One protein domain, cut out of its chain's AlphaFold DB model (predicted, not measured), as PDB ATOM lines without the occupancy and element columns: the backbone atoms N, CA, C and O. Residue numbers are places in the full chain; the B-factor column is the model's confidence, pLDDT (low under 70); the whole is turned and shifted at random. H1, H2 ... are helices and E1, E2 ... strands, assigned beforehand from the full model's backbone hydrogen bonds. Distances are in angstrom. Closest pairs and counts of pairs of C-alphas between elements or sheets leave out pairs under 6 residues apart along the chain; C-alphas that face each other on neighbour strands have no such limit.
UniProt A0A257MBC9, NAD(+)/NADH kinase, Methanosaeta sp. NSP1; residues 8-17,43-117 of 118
ATOM      1  N   LYS A   8     144.663  98.449 167.246       93.88
ATOM      2  CA  LYS A   8     143.446  99.252 167.078       93.88
ATOM      3  C   LYS A   8     142.343  98.716 167.973       93.88
ATOM      4  O   LYS A   8     141.841  97.613 167.752       93.88
ATOM      5  N   ILE A   9     141.924  99.519 168.936       95.56
ATOM      6  CA  ILE A   9     140.865  99.184 169.880       95.56
ATOM      7  C   ILE A   9     139.599  99.943 169.504       95.56
ATOM      8  O   ILE A   9     139.569 101.170 169.503       95.56
ATOM      9  N   GLY A  10     138.531  99.212 169.212       97.69
ATOM     10  CA  GLY A  10     137.192  99.773 169.205       97.69
ATOM     11  C   GLY A  10     136.701  99.972 170.628       97.69
ATOM     12  O   GLY A  10     136.716  99.025 171.407       97.69
ATOM     13  N   PHE A  11     136.261 101.173 170.980       97.62
ATOM     14  CA  PHE A  11     135.774 101.483 172.319       97.62
ATOM     15  C   PHE A  11     134.376 102.084 172.267       97.62
ATOM     16  O   PHE A  11     134.149 103.081 171.581       97.62
ATOM     17  N   LEU A  12     133.452 101.470 173.003       97.31
ATOM     18  CA  LEU A  12     132.056 101.880 173.078       97.31
ATOM     19  C   LEU A  12     131.506 101.724 174.495       97.31
ATOM     20  O   LEU A  12     131.837 100.788 175.218       97.31
ATOM     21  N   ILE A  13     130.610 102.626 174.864       94.56
ATOM     22  CA  ILE A  13     129.884 102.634 176.127       94.56
ATOM     23  C   ILE A  13     128.398 102.729 175.803       94.56
ATOM     24  O   ILE A  13     127.998 103.532 174.963       94.56
ATOM     25  N   ASN A  14     127.565 101.953 176.498       91.00
ATOM     26  CA  ASN A  14     126.132 102.227 176.545       91.00
ATOM     27  C   ASN A  14     125.852 103.353 177.564       91.00
ATOM     28  O   ASN A  14     125.987 103.115 178.771       91.00
ATOM     29  N   PRO A  15     125.421 104.559 177.141       89.06
ATOM     30  CA  PRO A  15     125.302 105.704 178.048       89.06
ATOM     31  C   PRO A  15     124.245 105.555 179.142       89.06
ATOM     32  O   PRO A  15     124.270 106.315 180.104       89.06
ATOM     33  N   ILE A  16     123.301 104.619 178.998       84.88
ATOM     34  CA  ILE A  16     122.210 104.405 179.964       84.88
ATOM     35  C   ILE A  16     122.414 103.170 180.847       84.88
ATOM     36  O   ILE A  16     121.581 102.865 181.703       84.88
ATOM     37  N   ALA A  17     123.507 102.438 180.654       82.62
ATOM     38  CA  ALA A  17     123.725 101.201 181.375       82.62
ATOM     39  C   ALA A  17     124.133 101.429 182.851       82.62
ATOM     40  O   ALA A  17     124.554 102.512 183.279       82.62
ATOM     41  N   PRO A  43     123.439 106.989 185.406       78.38
ATOM     42  CA  PRO A  43     124.320 106.101 184.659       78.38
ATOM     43  C   PRO A  43     125.688 105.977 185.325       78.38
ATOM     44  O   PRO A  43     126.237 106.956 185.828       78.38
ATOM     45  N   GLN A  44     126.246 104.766 185.324       83.62
ATOM     46  CA  GLN A  44     127.581 104.501 185.882       83.62
ATOM     47  C   GLN A  44     128.601 104.088 184.822       83.62
ATOM     48  O   GLN A  44     129.782 103.938 185.134       83.62
ATOM     49  N   SER A  45     128.145 103.866 183.593       86.56
ATOM     50  CA  SER A  45     128.941 103.270 182.531       86.56
ATOM     51  C   SER A  45     130.156 104.129 182.162       86.56
ATOM     52  O   SER A  45     131.253 103.589 182.051       86.56
ATOM     53  N   GLU A  46     130.004 105.457 182.090       89.12
ATOM     54  CA  GLU A  46     131.111 106.387 181.811       89.12
ATOM     55  C   GLU A  46     132.205 106.318 182.889       89.12
ATOM     56  O   GLU A  46     133.379 106.121 182.577       89.12
ATOM     57  N   GLU A  47     131.824 106.386 184.168       89.19
ATOM     58  CA  GLU A  47     132.779 106.348 185.281       89.19
ATOM     59  C   GLU A  47     133.499 104.994 185.377       89.19
ATOM     60  O   GLU A  47     134.718 104.940 185.551       89.19
ATOM     61  N   ARG A  48     132.776 103.881 185.194       91.00
ATOM     62  CA  ARG A  48     133.385 102.539 185.158       91.00
ATOM     63  C   ARG A  48     134.372 102.403 184.006       91.00
ATOM     64  O   ARG A  48     135.468 101.870 184.191       91.00
ATOM     65  N   ALA A  49     134.003 102.903 182.831       93.44
ATOM     66  CA  ALA A  49     134.871 102.866 181.672       93.44
ATOM     67  C   ALA A  49     136.134 103.708 181.902       93.44
ATOM     68  O   ALA A  49     137.237 103.250 181.612       93.44
ATOM     69  N   ARG A  50     136.004 104.880 182.531       92.38
ATOM     70  CA  ARG A  50     137.134 105.739 182.907       92.38
ATOM     71  C   ARG A  50     138.117 105.033 183.848       92.38
ATOM     72  O   ARG A  50     139.329 105.140 183.656       92.38
ATOM     73  N   VAL A  51     137.625 104.287 184.839       91.62
ATOM     74  CA  VAL A  51     138.473 103.477 185.736       91.62
ATOM     75  C   VAL A  51     139.241 102.405 184.955       91.62
ATOM     76  O   VAL A  51     140.449 102.267 185.140       91.62
ATOM     77  N   CYS A  52     138.572 101.694 184.041       91.19
ATOM     78  CA  CYS A  52     139.211 100.696 183.179       91.19
ATOM     79  C   CYS A  52     140.304 101.312 182.286       91.19
ATOM     80  O   CYS A  52     141.435 100.825 182.268       91.19
ATOM     81  N   LEU A  53     139.999 102.424 181.609       92.19
ATOM     82  CA  LEU A  53     140.937 103.128 180.728       92.19
ATOM     83  C   LEU A  53     142.191 103.604 181.475       92.19
ATOM     84  O   LEU A  53     143.304 103.448 180.973       92.19
ATOM     85  N   ARG A  54     142.040 104.126 182.700       90.38
ATOM     86  CA  ARG A  54     143.187 104.523 183.536       90.38
ATOM     87  C   ARG A  54     144.086 103.351 183.908       90.38
ATOM     88  O   ARG A  54     145.294 103.534 184.005       90.38
ATOM     89  N   TYR A  55     143.518 102.166 184.108       87.81
ATOM     90  CA  TYR A  55     144.313 100.972 184.371       87.81
ATOM     91  C   TYR A  55     145.066 100.504 183.116       87.81
ATOM     92  O   TYR A  55     146.243 100.162 183.202       87.81
ATOM     93  N   LEU A  56     144.423 100.554 181.944       84.88
ATOM     94  CA  LEU A  56     145.053 100.209 180.662       84.88
ATOM     95  C   LEU A  56     146.257 101.107 180.344       84.88
ATOM     96  O   LEU A  56     147.306 100.602 179.949       84.88
ATOM     97  N   LEU A  57     146.141 102.414 180.599       80.00
ATOM     98  CA  LEU A  57     147.226 103.390 180.424       80.00
ATOM     99  C   LEU A  57     148.505 103.036 181.196       80.00
ATOM    100  O   LEU A  57     149.603 103.340 180.746       80.00
ATOM    101  N   GLN A  58     148.389 102.378 182.350       79.25
ATOM    102  CA  GLN A  58     149.552 101.985 183.154       79.25
ATOM    103  C   GLN A  58     150.314 100.788 182.568       79.25
ATOM    104  O   GLN A  58     151.373 100.427 183.082       79.25
ATOM    105  N   LYS A  59     149.757 100.116 181.554       76.44
ATOM    106  CA  LYS A  59     150.233  98.815 181.068       76.44
ATOM    107  C   LYS A  59     150.639  98.806 179.597       76.44
ATOM    108  O   LYS A  59     151.292  97.853 179.180       76.44
ATOM    109  N   THR A  60     150.259  99.800 178.795       70.38
ATOM    110  CA  THR A  60     150.523  99.799 177.345       70.38
ATOM    111  C   THR A  60     150.645 101.214 176.787       70.38
ATOM    112  O   THR A  60     149.862 102.088 177.151       70.38
ATOM    113  N   THR A  61     151.591 101.412 175.866       69.19
ATOM    114  CA  THR A  61     151.845 102.685 175.167       69.19
ATOM    115  C   THR A  61     151.350 102.727 173.718       69.19
ATOM    116  O   THR A  61     151.090 103.815 173.217       69.19
ATOM    117  N   ASP A  62     151.124 101.581 173.066       84.75
ATOM    118  CA  ASP A  62     150.847 101.516 171.619       84.75
ATOM    119  C   ASP A  62     149.412 101.083 171.291       84.75
ATOM    120  O   ASP A  62     149.165 100.047 170.664       84.75
ATOM    121  N   LEU A  63     148.442 101.897 171.721       89.56
ATOM    122  CA  LEU A  63     147.019 101.711 171.419       89.56
ATOM    123  C   LEU A  63     146.473 102.887 170.615       89.56
ATOM    124  O   LEU A  63     146.648 104.047 170.983       89.56
ATOM    125  N   GLN A  64     145.724 102.574 169.560       92.88
ATOM    126  CA  GLN A  64     144.893 103.539 168.851       92.88
ATOM    127  C   GLN A  64     143.423 103.232 169.122       92.88
ATOM    128  O   GLN A  64     142.946 102.145 168.796       92.88
ATOM    129  N   PHE A  65     142.685 104.194 169.676       96.69
ATOM    130  CA  PHE A  65     141.257 104.029 169.927       96.69
ATOM    131  C   PHE A  65     140.407 104.539 168.763       96.69
ATOM    132  O   PHE A  65     140.648 105.612 168.216       96.69
ATOM    133  N   LEU A  66     139.383 103.775 168.401       98.44
ATOM    134  CA  LEU A  66     138.304 104.187 167.509       98.44
ATOM    135  C   LEU A  66     137.000 104.131 168.306       98.44
ATOM    136  O   LEU A  66     136.730 103.130 168.969       98.44
ATOM    137  N   THR A  67     136.193 105.190 168.272       98.38
ATOM    138  CA  THR A  67     135.028 105.314 169.161       98.38
ATOM    139  C   THR A  67     133.843 106.038 168.521       98.38
ATOM    140  O   THR A  67     133.940 106.563 167.410       98.38
ATOM    141  N   ALA A  68     132.714 106.063 169.230       98.25
ATOM    142  CA  ALA A  68     131.569 106.908 168.916       98.25
ATOM    143  C   ALA A  68     131.577 108.189 169.764       98.25
ATOM    144  O   ALA A  68     132.104 108.218 170.879       98.25
ATOM    145  N   GLY A  69     130.962 109.237 169.221       97.94
ATOM    146  CA  GLY A  69     130.936 110.567 169.814       97.94
ATOM    147  C   GLY A  69     130.192 110.660 171.149       97.94
ATOM    148  O   GLY A  69     129.325 109.845 171.492       97.94
ATOM    149  N   GLY A  70     130.524 111.700 171.905       95.94
ATOM    150  CA  GLY A  70     129.926 112.057 173.182       95.94
ATOM    151  C   GLY A  70     129.979 110.944 174.233       95.94
ATOM    152  O   GLY A  70     131.014 110.329 174.502       95.94
ATOM    153  N   LYS A  71     128.823 110.682 174.856       94.56
ATOM    154  CA  LYS A  71     128.687 109.727 175.970       94.56
ATOM    155  C   LYS A  71     128.893 108.266 175.559       94.56
ATOM    156  O   LYS A  71     129.023 107.413 176.433       94.56
ATOM    157  N   MET A  72     128.908 107.967 174.257       95.88
ATOM    158  CA  MET A  72     129.150 106.610 173.762       95.88
ATOM    159  C   MET A  72     130.630 106.210 173.773       95.88
ATOM    160  O   MET A  72     130.931 105.047 173.517       95.88
ATOM    161  N   GLY A  73     131.555 107.117 174.101       96.50
ATOM    162  CA  GLY A  73     132.944 106.744 174.376       96.50
ATOM    163  C   GLY A  73     133.938 107.899 174.318       96.50
ATOM    164  O   GLY A  73     134.835 107.954 175.162       96.50
ATOM    165  N   GLU A  74     133.747 108.844 173.395       97.62
ATOM    166  CA  GLU A  74     134.594 110.035 173.227       97.62
ATOM    167  C   GLU A  74     134.870 110.755 174.554       97.62
ATOM    168  O   GLU A  74     136.029 110.975 174.900       97.62
ATOM    169  N   ASN A  75     133.828 111.046 175.340       96.06
ATOM    170  CA  ASN A  75     133.969 111.765 176.609       96.06
ATOM    171  C   ASN A  75     134.924 111.054 177.580       96.06
ATOM    172  O   ASN A  75     135.785 111.692 178.187       96.06
ATOM    173  N   ALA A  76     134.795 109.729 177.711       95.62
ATOM    174  CA  ALA A  76     135.608 108.941 178.633       95.62
ATOM    175  C   ALA A  76     137.077 108.877 178.186       95.62
ATOM    176  O   ALA A  76     137.981 108.955 179.018       95.62
ATOM    177  N   LEU A  77     137.322 108.765 176.876       95.75
ATOM    178  CA  LEU A  77     138.673 108.777 176.308       95.75
ATOM    179  C   LEU A  77     139.323 110.160 176.449       95.75
ATOM    180  O   LEU A  77     140.463 110.250 176.908       95.75
ATOM    181  N   ALA A  78     138.581 111.230 176.148       95.81
ATOM    182  CA  ALA A  78     139.034 112.612 176.284       95.81
ATOM    183  C   ALA A  78     139.422 112.953 177.730       95.81
ATOM    184  O   ALA A  78     140.512 113.465 177.977       95.81
ATOM    185  N   GLN A  79     138.581 112.600 178.707       94.25
ATOM    186  CA  GLN A  79     138.863 112.819 180.134       94.25
ATOM    187  C   GLN A  79     140.060 112.007 180.655       94.25
ATOM    188  O   GLN A  79     140.642 112.347 181.688       94.25
ATOM    189  N   CYS A  80     140.420 110.917 179.975       92.12
ATOM    190  CA  CYS A  80     141.612 110.127 180.271       92.12
ATOM    191  C   CYS A  80     142.859 110.598 179.505       92.12
ATOM    192  O   CYS A  80     143.928 110.039 179.735       92.12
ATOM    193  N   GLY A  81     142.746 111.595 178.619       91.56
ATOM    194  CA  GLY A  81     143.859 112.078 177.796       91.56
ATOM    195  C   GLY A  81     144.349 111.058 176.764       91.56
ATOM    196  O   GLY A  81     145.520 111.078 176.396       91.56
ATOM    197  N   LEU A  82     143.483 110.136 176.334       91.44
ATOM    198  CA  LEU A  82     143.816 109.110 175.348       91.44
ATOM    199  C   LEU A  82     143.685 109.645 173.921       91.44
ATOM    200  O   LEU A  82     142.804 110.451 173.634       91.44
ATOM    201  N   THR A  83     144.521 109.145 173.011       91.56
ATOM    202  CA  THR A  83     144.394 109.419 171.573       91.56
ATOM    203  C   THR A  83     143.310 108.538 170.968       91.56
ATOM    204  O   THR A  83     143.327 107.315 171.133       91.56
ATOM    205  N   TYR A  84     142.382 109.146 170.232       96.12
ATOM    206  CA  TYR A  84     141.286 108.434 169.587       96.12
ATOM    207  C   TYR A  84     140.846 109.088 168.279       96.12
ATOM    208  O   TYR A  84     141.155 110.244 167.996       96.12
ATOM    209  N   GLU A  85     140.080 108.332 167.501       98.19
ATOM    210  CA  GLU A  85     139.331 108.805 166.343       98.19
ATOM    211  C   GLU A  85     137.835 108.551 166.563       98.19
ATOM    212  O   GLU A  85     137.422 107.428 166.875       98.19
ATOM    213  N   VAL A  86     137.010 109.584 166.374       98.50
ATOM    214  CA  VAL A  86     135.550 109.438 166.366       98.50
ATOM    215  C   VAL A  86     135.111 108.979 164.979       98.50
ATOM    216  O   VAL A  86     135.270 109.695 163.995       98.50
ATOM    217  N   ILE A  87     134.550 107.773 164.895       98.44
ATOM    218  CA  ILE A  87     134.137 107.149 163.627       98.44
ATOM    219  C   ILE A  87     132.620 107.129 163.425       98.44
ATOM    220  O   ILE A  87     132.145 106.780 162.348       98.44
ATOM    221  N   TYR A  88     131.860 107.490 164.459       98.44
ATOM    222  CA  TYR A  88     130.404 107.566 164.435       98.44
ATOM    223  C   TYR A  88     129.924 108.697 165.347       98.44
ATOM    224  O   TYR A  88     130.412 108.829 166.468       98.44
ATOM    225  N   HIS A  89     128.959 109.494 164.888       98.12
ATOM    226  CA  HIS A  89     128.424 110.641 165.625       98.12
ATOM    227  C   HIS A  89     126.949 110.384 165.972       98.12
ATOM    228  O   HIS A  89     126.086 110.610 165.121       98.12
ATOM    229  N   PRO A  90     126.647 109.874 167.180       96.25
ATOM    230  CA  PRO A  90     125.272 109.634 167.606       96.25
ATOM    231  C   PRO A  90     124.525 110.952 167.880       96.25
ATOM    232  O   PRO A  90     125.155 111.979 168.157       96.25
ATOM    233  N   PRO A  91     123.180 110.937 167.892       95.12
ATOM    234  CA  PRO A  91     122.404 112.025 168.473       95.12
ATOM    235  C   PRO A  91     122.672 112.146 169.984       95.12
ATOM    236  O   PRO A  91     123.210 111.240 170.621       95.12
ATOM    237  N   GLN A  92     122.232 113.255 170.591       88.38
ATOM    238  CA  GLN A  92     122.430 113.518 172.026       88.38
ATOM    239  C   GLN A  92     121.893 112.390 172.928       88.38
ATOM    240  O   GLN A  92     122.476 112.097 173.975       88.38
ATOM    241  N   GLN A  93     120.788 111.757 172.520       88.56
ATOM    242  CA  GLN A  93     120.226 110.575 173.161       88.56
ATOM    243  C   GLN A  93     120.346 109.379 172.215       88.56
ATOM    244  O   GLN A  93     119.485 109.156 171.366       88.56
ATOM    245  N   SER A  94     121.430 108.623 172.368       91.62
ATOM    246  CA  SER A  94     121.700 107.422 171.581       91.62
ATOM    247  C   SER A  94     120.820 106.244 172.001       91.62
ATOM    248  O   SER A  94     120.510 106.080 173.185       91.62
ATOM    249  N   GLY A  95     120.501 105.369 171.054       90.56
ATOM    250  CA  GLY A  95     119.786 104.117 171.281       90.56
ATOM    251  C   GLY A  95     120.521 102.883 170.743       90.56
ATOM    252  O   GLY A  95     121.673 102.957 170.319       90.56
ATOM    253  N   PRO A  96     119.848 101.717 170.720       91.06
ATOM    254  CA  PRO A  96     120.435 100.474 170.217       91.06
ATOM    255  C   PRO A  96     120.923 100.556 168.763       91.06
ATOM    256  O   PRO A  96     121.935  99.945 168.425       91.06
ATOM    257  N   VAL A  97     120.232 101.327 167.916       94.75
ATOM    258  CA  VAL A  97     120.622 101.541 166.512       94.75
ATOM    259  C   VAL A  97     121.996 102.204 166.425       94.75
ATOM    260  O   VAL A  97     122.828 101.752 165.646       94.75
ATOM    261  N   ASP A  98     122.276 103.188 167.280       96.25
ATOM    262  CA  ASP A  98     123.571 103.871 167.323       96.25
ATOM    263  C   ASP A  98     124.707 102.929 167.718       96.25
ATOM    264  O   ASP A  98     125.774 102.944 167.104       96.25
ATOM    265  N   THR A  99     124.472 102.050 168.697       95.12
ATOM    266  CA  THR A  99     125.443 101.009 169.070       95.12
ATOM    267  C   THR A  99     125.727 100.076 167.896       95.12
ATOM    268  O   THR A  99     126.885  99.753 167.631       95.12
ATOM    269  N   ILE A 100     124.691  99.656 167.163       96.56
ATOM    270  CA  ILE A 100     124.845  98.787 165.991       96.56
ATOM    271  C   ILE A 100     125.641  99.503 164.894       96.56
ATOM    272  O   ILE A 100     126.599  98.926 164.375       96.56
ATOM    273  N   SER A 101     125.297 100.750 164.567       98.19
ATOM    274  CA  SER A 101     125.988 101.550 163.550       98.19
ATOM    275  C   SER A 101     127.454 101.792 163.908       98.19
ATOM    276  O   SER A 101     128.334 101.573 163.075       98.19
ATOM    277  N   ALA A 102     127.754 102.132 165.162       98.06
ATOM    278  CA  ALA A 102     129.132 102.283 165.615       98.06
ATOM    279  C   ALA A 102     129.920 100.963 165.520       98.06
ATOM    280  O   ALA A 102     131.053 100.947 165.038       98.06
ATOM    281  N   CYS A 103     129.318  99.830 165.899       97.69
ATOM    282  CA  CYS A 103     129.931  98.507 165.743       97.69
ATOM    283  C   CYS A 103     130.192  98.136 164.272       97.69
ATOM    284  O   CYS A 103     131.211  97.511 163.963       97.69
ATOM    285  N   GLN A 104     129.303  98.517 163.350       98.25
ATOM    286  CA  GLN A 104     129.509  98.315 161.913       98.25
ATOM    287  C   GLN A 104     130.708  99.120 161.400       98.25
ATOM    288  O   GLN A 104     131.540  98.578 160.667       98.25
ATOM    289  N   GLU A 105     130.853 100.367 161.846       98.44
ATOM    290  CA  GLU A 105     132.010 101.196 161.514       98.44
ATOM    291  C   GLU A 105     133.310 100.618 162.092       98.44
ATOM    292  O   GLU A 105     134.297 100.471 161.368       98.44
ATOM    293  N   LEU A 106     133.309 100.159 163.350       98.06
ATOM    294  CA  LEU A 106     134.457  99.465 163.950       98.06
ATOM    295  C   LEU A 106     134.879  98.236 163.134       98.06
ATOM    296  O   LEU A 106     136.067  98.040 162.854       98.06
ATOM    297  N   LYS A 107     133.904  97.432 162.693       97.44
ATOM    298  CA  LYS A 107     134.140  96.271 161.826       97.44
ATOM    299  C   LYS A 107     134.751  96.686 160.485       97.44
ATOM    300  O   LYS A 107     135.735  96.082 160.059       97.44
ATOM    301  N   ARG A 108     134.220  97.731 159.835       98.00
ATOM    302  CA  ARG A 108     134.750  98.276 158.568       98.00
ATOM    303  C   ARG A 108     136.206  98.721 158.711       98.00
ATOM    304  O   ARG A 108     137.013  98.504 157.808       98.00
ATOM    305  N   ARG A 109     136.561  99.288 159.866       96.81
ATOM    306  CA  ARG A 109     137.917  99.756 160.194       96.81
ATOM    307  C   ARG A 109     138.867  98.650 160.663       96.81
ATOM    308  O   ARG A 109     140.055  98.926 160.866       96.81
ATOM    309  N   LYS A 110     138.391  97.401 160.758       96.25
ATOM    310  CA  LYS A 110     139.173  96.211 161.135       96.25
ATOM    311  C   LYS A 110     139.950  96.441 162.433       96.25
ATOM    312  O   LYS A 110     141.182  96.378 162.429       96.25
ATOM    313  N   VAL A 111     139.241  96.822 163.493       97.06
ATOM    314  CA  VAL A 111     139.826  96.883 164.840       97.06
ATOM    315  C   VAL A 111     140.235  95.484 165.299       97.06
ATOM    316  O   VAL A 111     139.614  94.497 164.907       97.06
ATOM    317  N   ASP A 112     141.293  95.404 166.099       95.00
ATOM    318  CA  ASP A 112     141.835  94.140 166.599       95.00
ATOM    319  C   ASP A 112     141.035  93.629 167.817       95.00
ATOM    320  O   ASP A 112     140.941  92.424 168.040       95.00
ATOM    321  N   LEU A 113     140.419  94.540 168.583       93.75
ATOM    322  CA  LEU A 113     139.581  94.243 169.749       93.75
ATOM    323  C   LEU A 113     138.458  95.279 169.881       93.75
ATOM    324  O   LEU A 113     138.668  96.451 169.580       93.75
ATOM    325  N   ILE A 114     137.288  94.862 170.372       95.31
ATOM    326  CA  ILE A 114     136.221  95.772 170.811       95.31
ATOM    327  C   ILE A 114     136.085  95.677 172.333       95.31
ATOM    328  O   ILE A 114     135.819  94.604 172.872       95.31
ATOM    329  N   LEU A 115     136.238  96.810 173.012       94.06
ATOM    330  CA  LEU A 115     135.924  97.008 174.421       94.06
ATOM    331  C   LEU A 115     134.562  97.698 174.531       94.06
ATOM    332  O   LEU A 115     134.399  98.836 174.090       94.06
ATOM    333  N   TYR A 116     133.589  97.002 175.118       92.94
ATOM    334  CA  TYR A 116     132.223  97.494 175.286       92.94
ATOM    335  C   TYR A 116     131.848  97.588 176.771       92.94
ATOM    336  O   TYR A 116     131.910  96.590 177.488       92.94
ATOM    337  N   GLY A 117     131.471  98.784 177.229       85.50
ATOM    338  CA  GLY A 117     131.133  99.076 178.624       85.50
ATOM    339  C   GLY A 117     129.629  99.220 178.885       85.50
ATOM    340  O   GLY A 117     128.922  99.894 178.132       85.50
TER     341      GLY A 117
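This is residues 8 to 17 and 43 to 117 of the 118 residues of the protein "NAD(+)/NADH kinase" of Methanosaeta sp. NSP1 (UniProt A0A257MBC9). A twisted sheet of four parallel strands, in the order E3 E2 E1 E4, makes the core, with H3 along one face and H1 and the short H2 on the opposite face, a build of three layers. H1 covers the E1 and E4 part of its face, while H2 stands up over E2. The printed part has 85 residues with three named helices and four named strands, along the chain E1 H1 E2 H2 E3 H3 E4, and its class is mixed, helices and strands. It is compact, with a radius of gyration of the C-alphas of 11.7 A, and flat in outline, with spans of 33 by 29 by 15 A.

In the sheet, E1, residues 8 to 13, and E2, residues 63 to 68, are inner strands, and E3, residues 84 to 88, and E4, residues 113 to 117, are edge strands. E1 and E2 are parallel at 37 degrees, with N 11 and O 66 within hydrogen-bond range at 2.8 A. E1 and E4 are parallel at 16 degrees, with N 115 and O 10 at 2.8 A. E2 and E3 are parallel at 29 degrees, with N 85 and O 65 at 2.9 A. The sheet is only just strongly twisted, its C-alphas lying up to 4.2 A off the best plane. H3, residues 96 to 108, is on the sheet at a height of 8.2 A, over E2 and E1. It runs along the strands, but only just, at 27 degrees to E2 on the local plane; its closest C-alphas to E3 are those of Ala 102 and Tyr 88, 5.6 A apart. On the opposite face H1, residues 45 to 57, has a height over the sheet of 9.5 A and runs along the strands over E1 and E4, at 8 degrees to E1 on the local plane. H2, residues 74 to 79, is on the same face as H1 at a height of 8.9 A and stands up from the sheet, its line rising 54 degrees out of the local plane. H1 and H2 touch, their closest C-alphas being those of Arg 50 and Ala 76 at 5.6 A, with a steep tilt of 59 degrees, the same way. H3 is apart from H1 and H2. E2, H2 and E3 form a strand-helix-strand unit, two parallel neighbour strands with a helix between them in the chain; its crossover is right-handed. E3, H3 and E4 form a split unit, with E2 and E1 between its strands in the sheet, also right-handed in its crossover. In H1, H2 and H3 every O i to N i+4 pair is within hydrogen-bond range.

E1 begins at C-alpha 8 (143.446, 99.252, 167.078) and is 16.7 A long; E2 is 16.5 A, E3 12.1 A and E4 13.2 A. H1 is 18.4 A long, H2 8.6 A, and H3, which begins at C-alpha 96 (120.435, 100.474, 170.217), 18.6 A. E4 ends at C-alpha 117 (131.133, 99.076, 178.624).

The two C-alphas farthest apart are those of Gln 58 and Val 97, at 33.4 A. Residues 18 to 42 are not printed, in the link from E1 to H1, and C-alphas 17 and 43 are 5.9 A apart across this cut. Of the links that are printed whole, E3 to H3 is short but not tight and the others are tight. The mean pLDDT of the printed part is 92.5, and residue 61 is under 70.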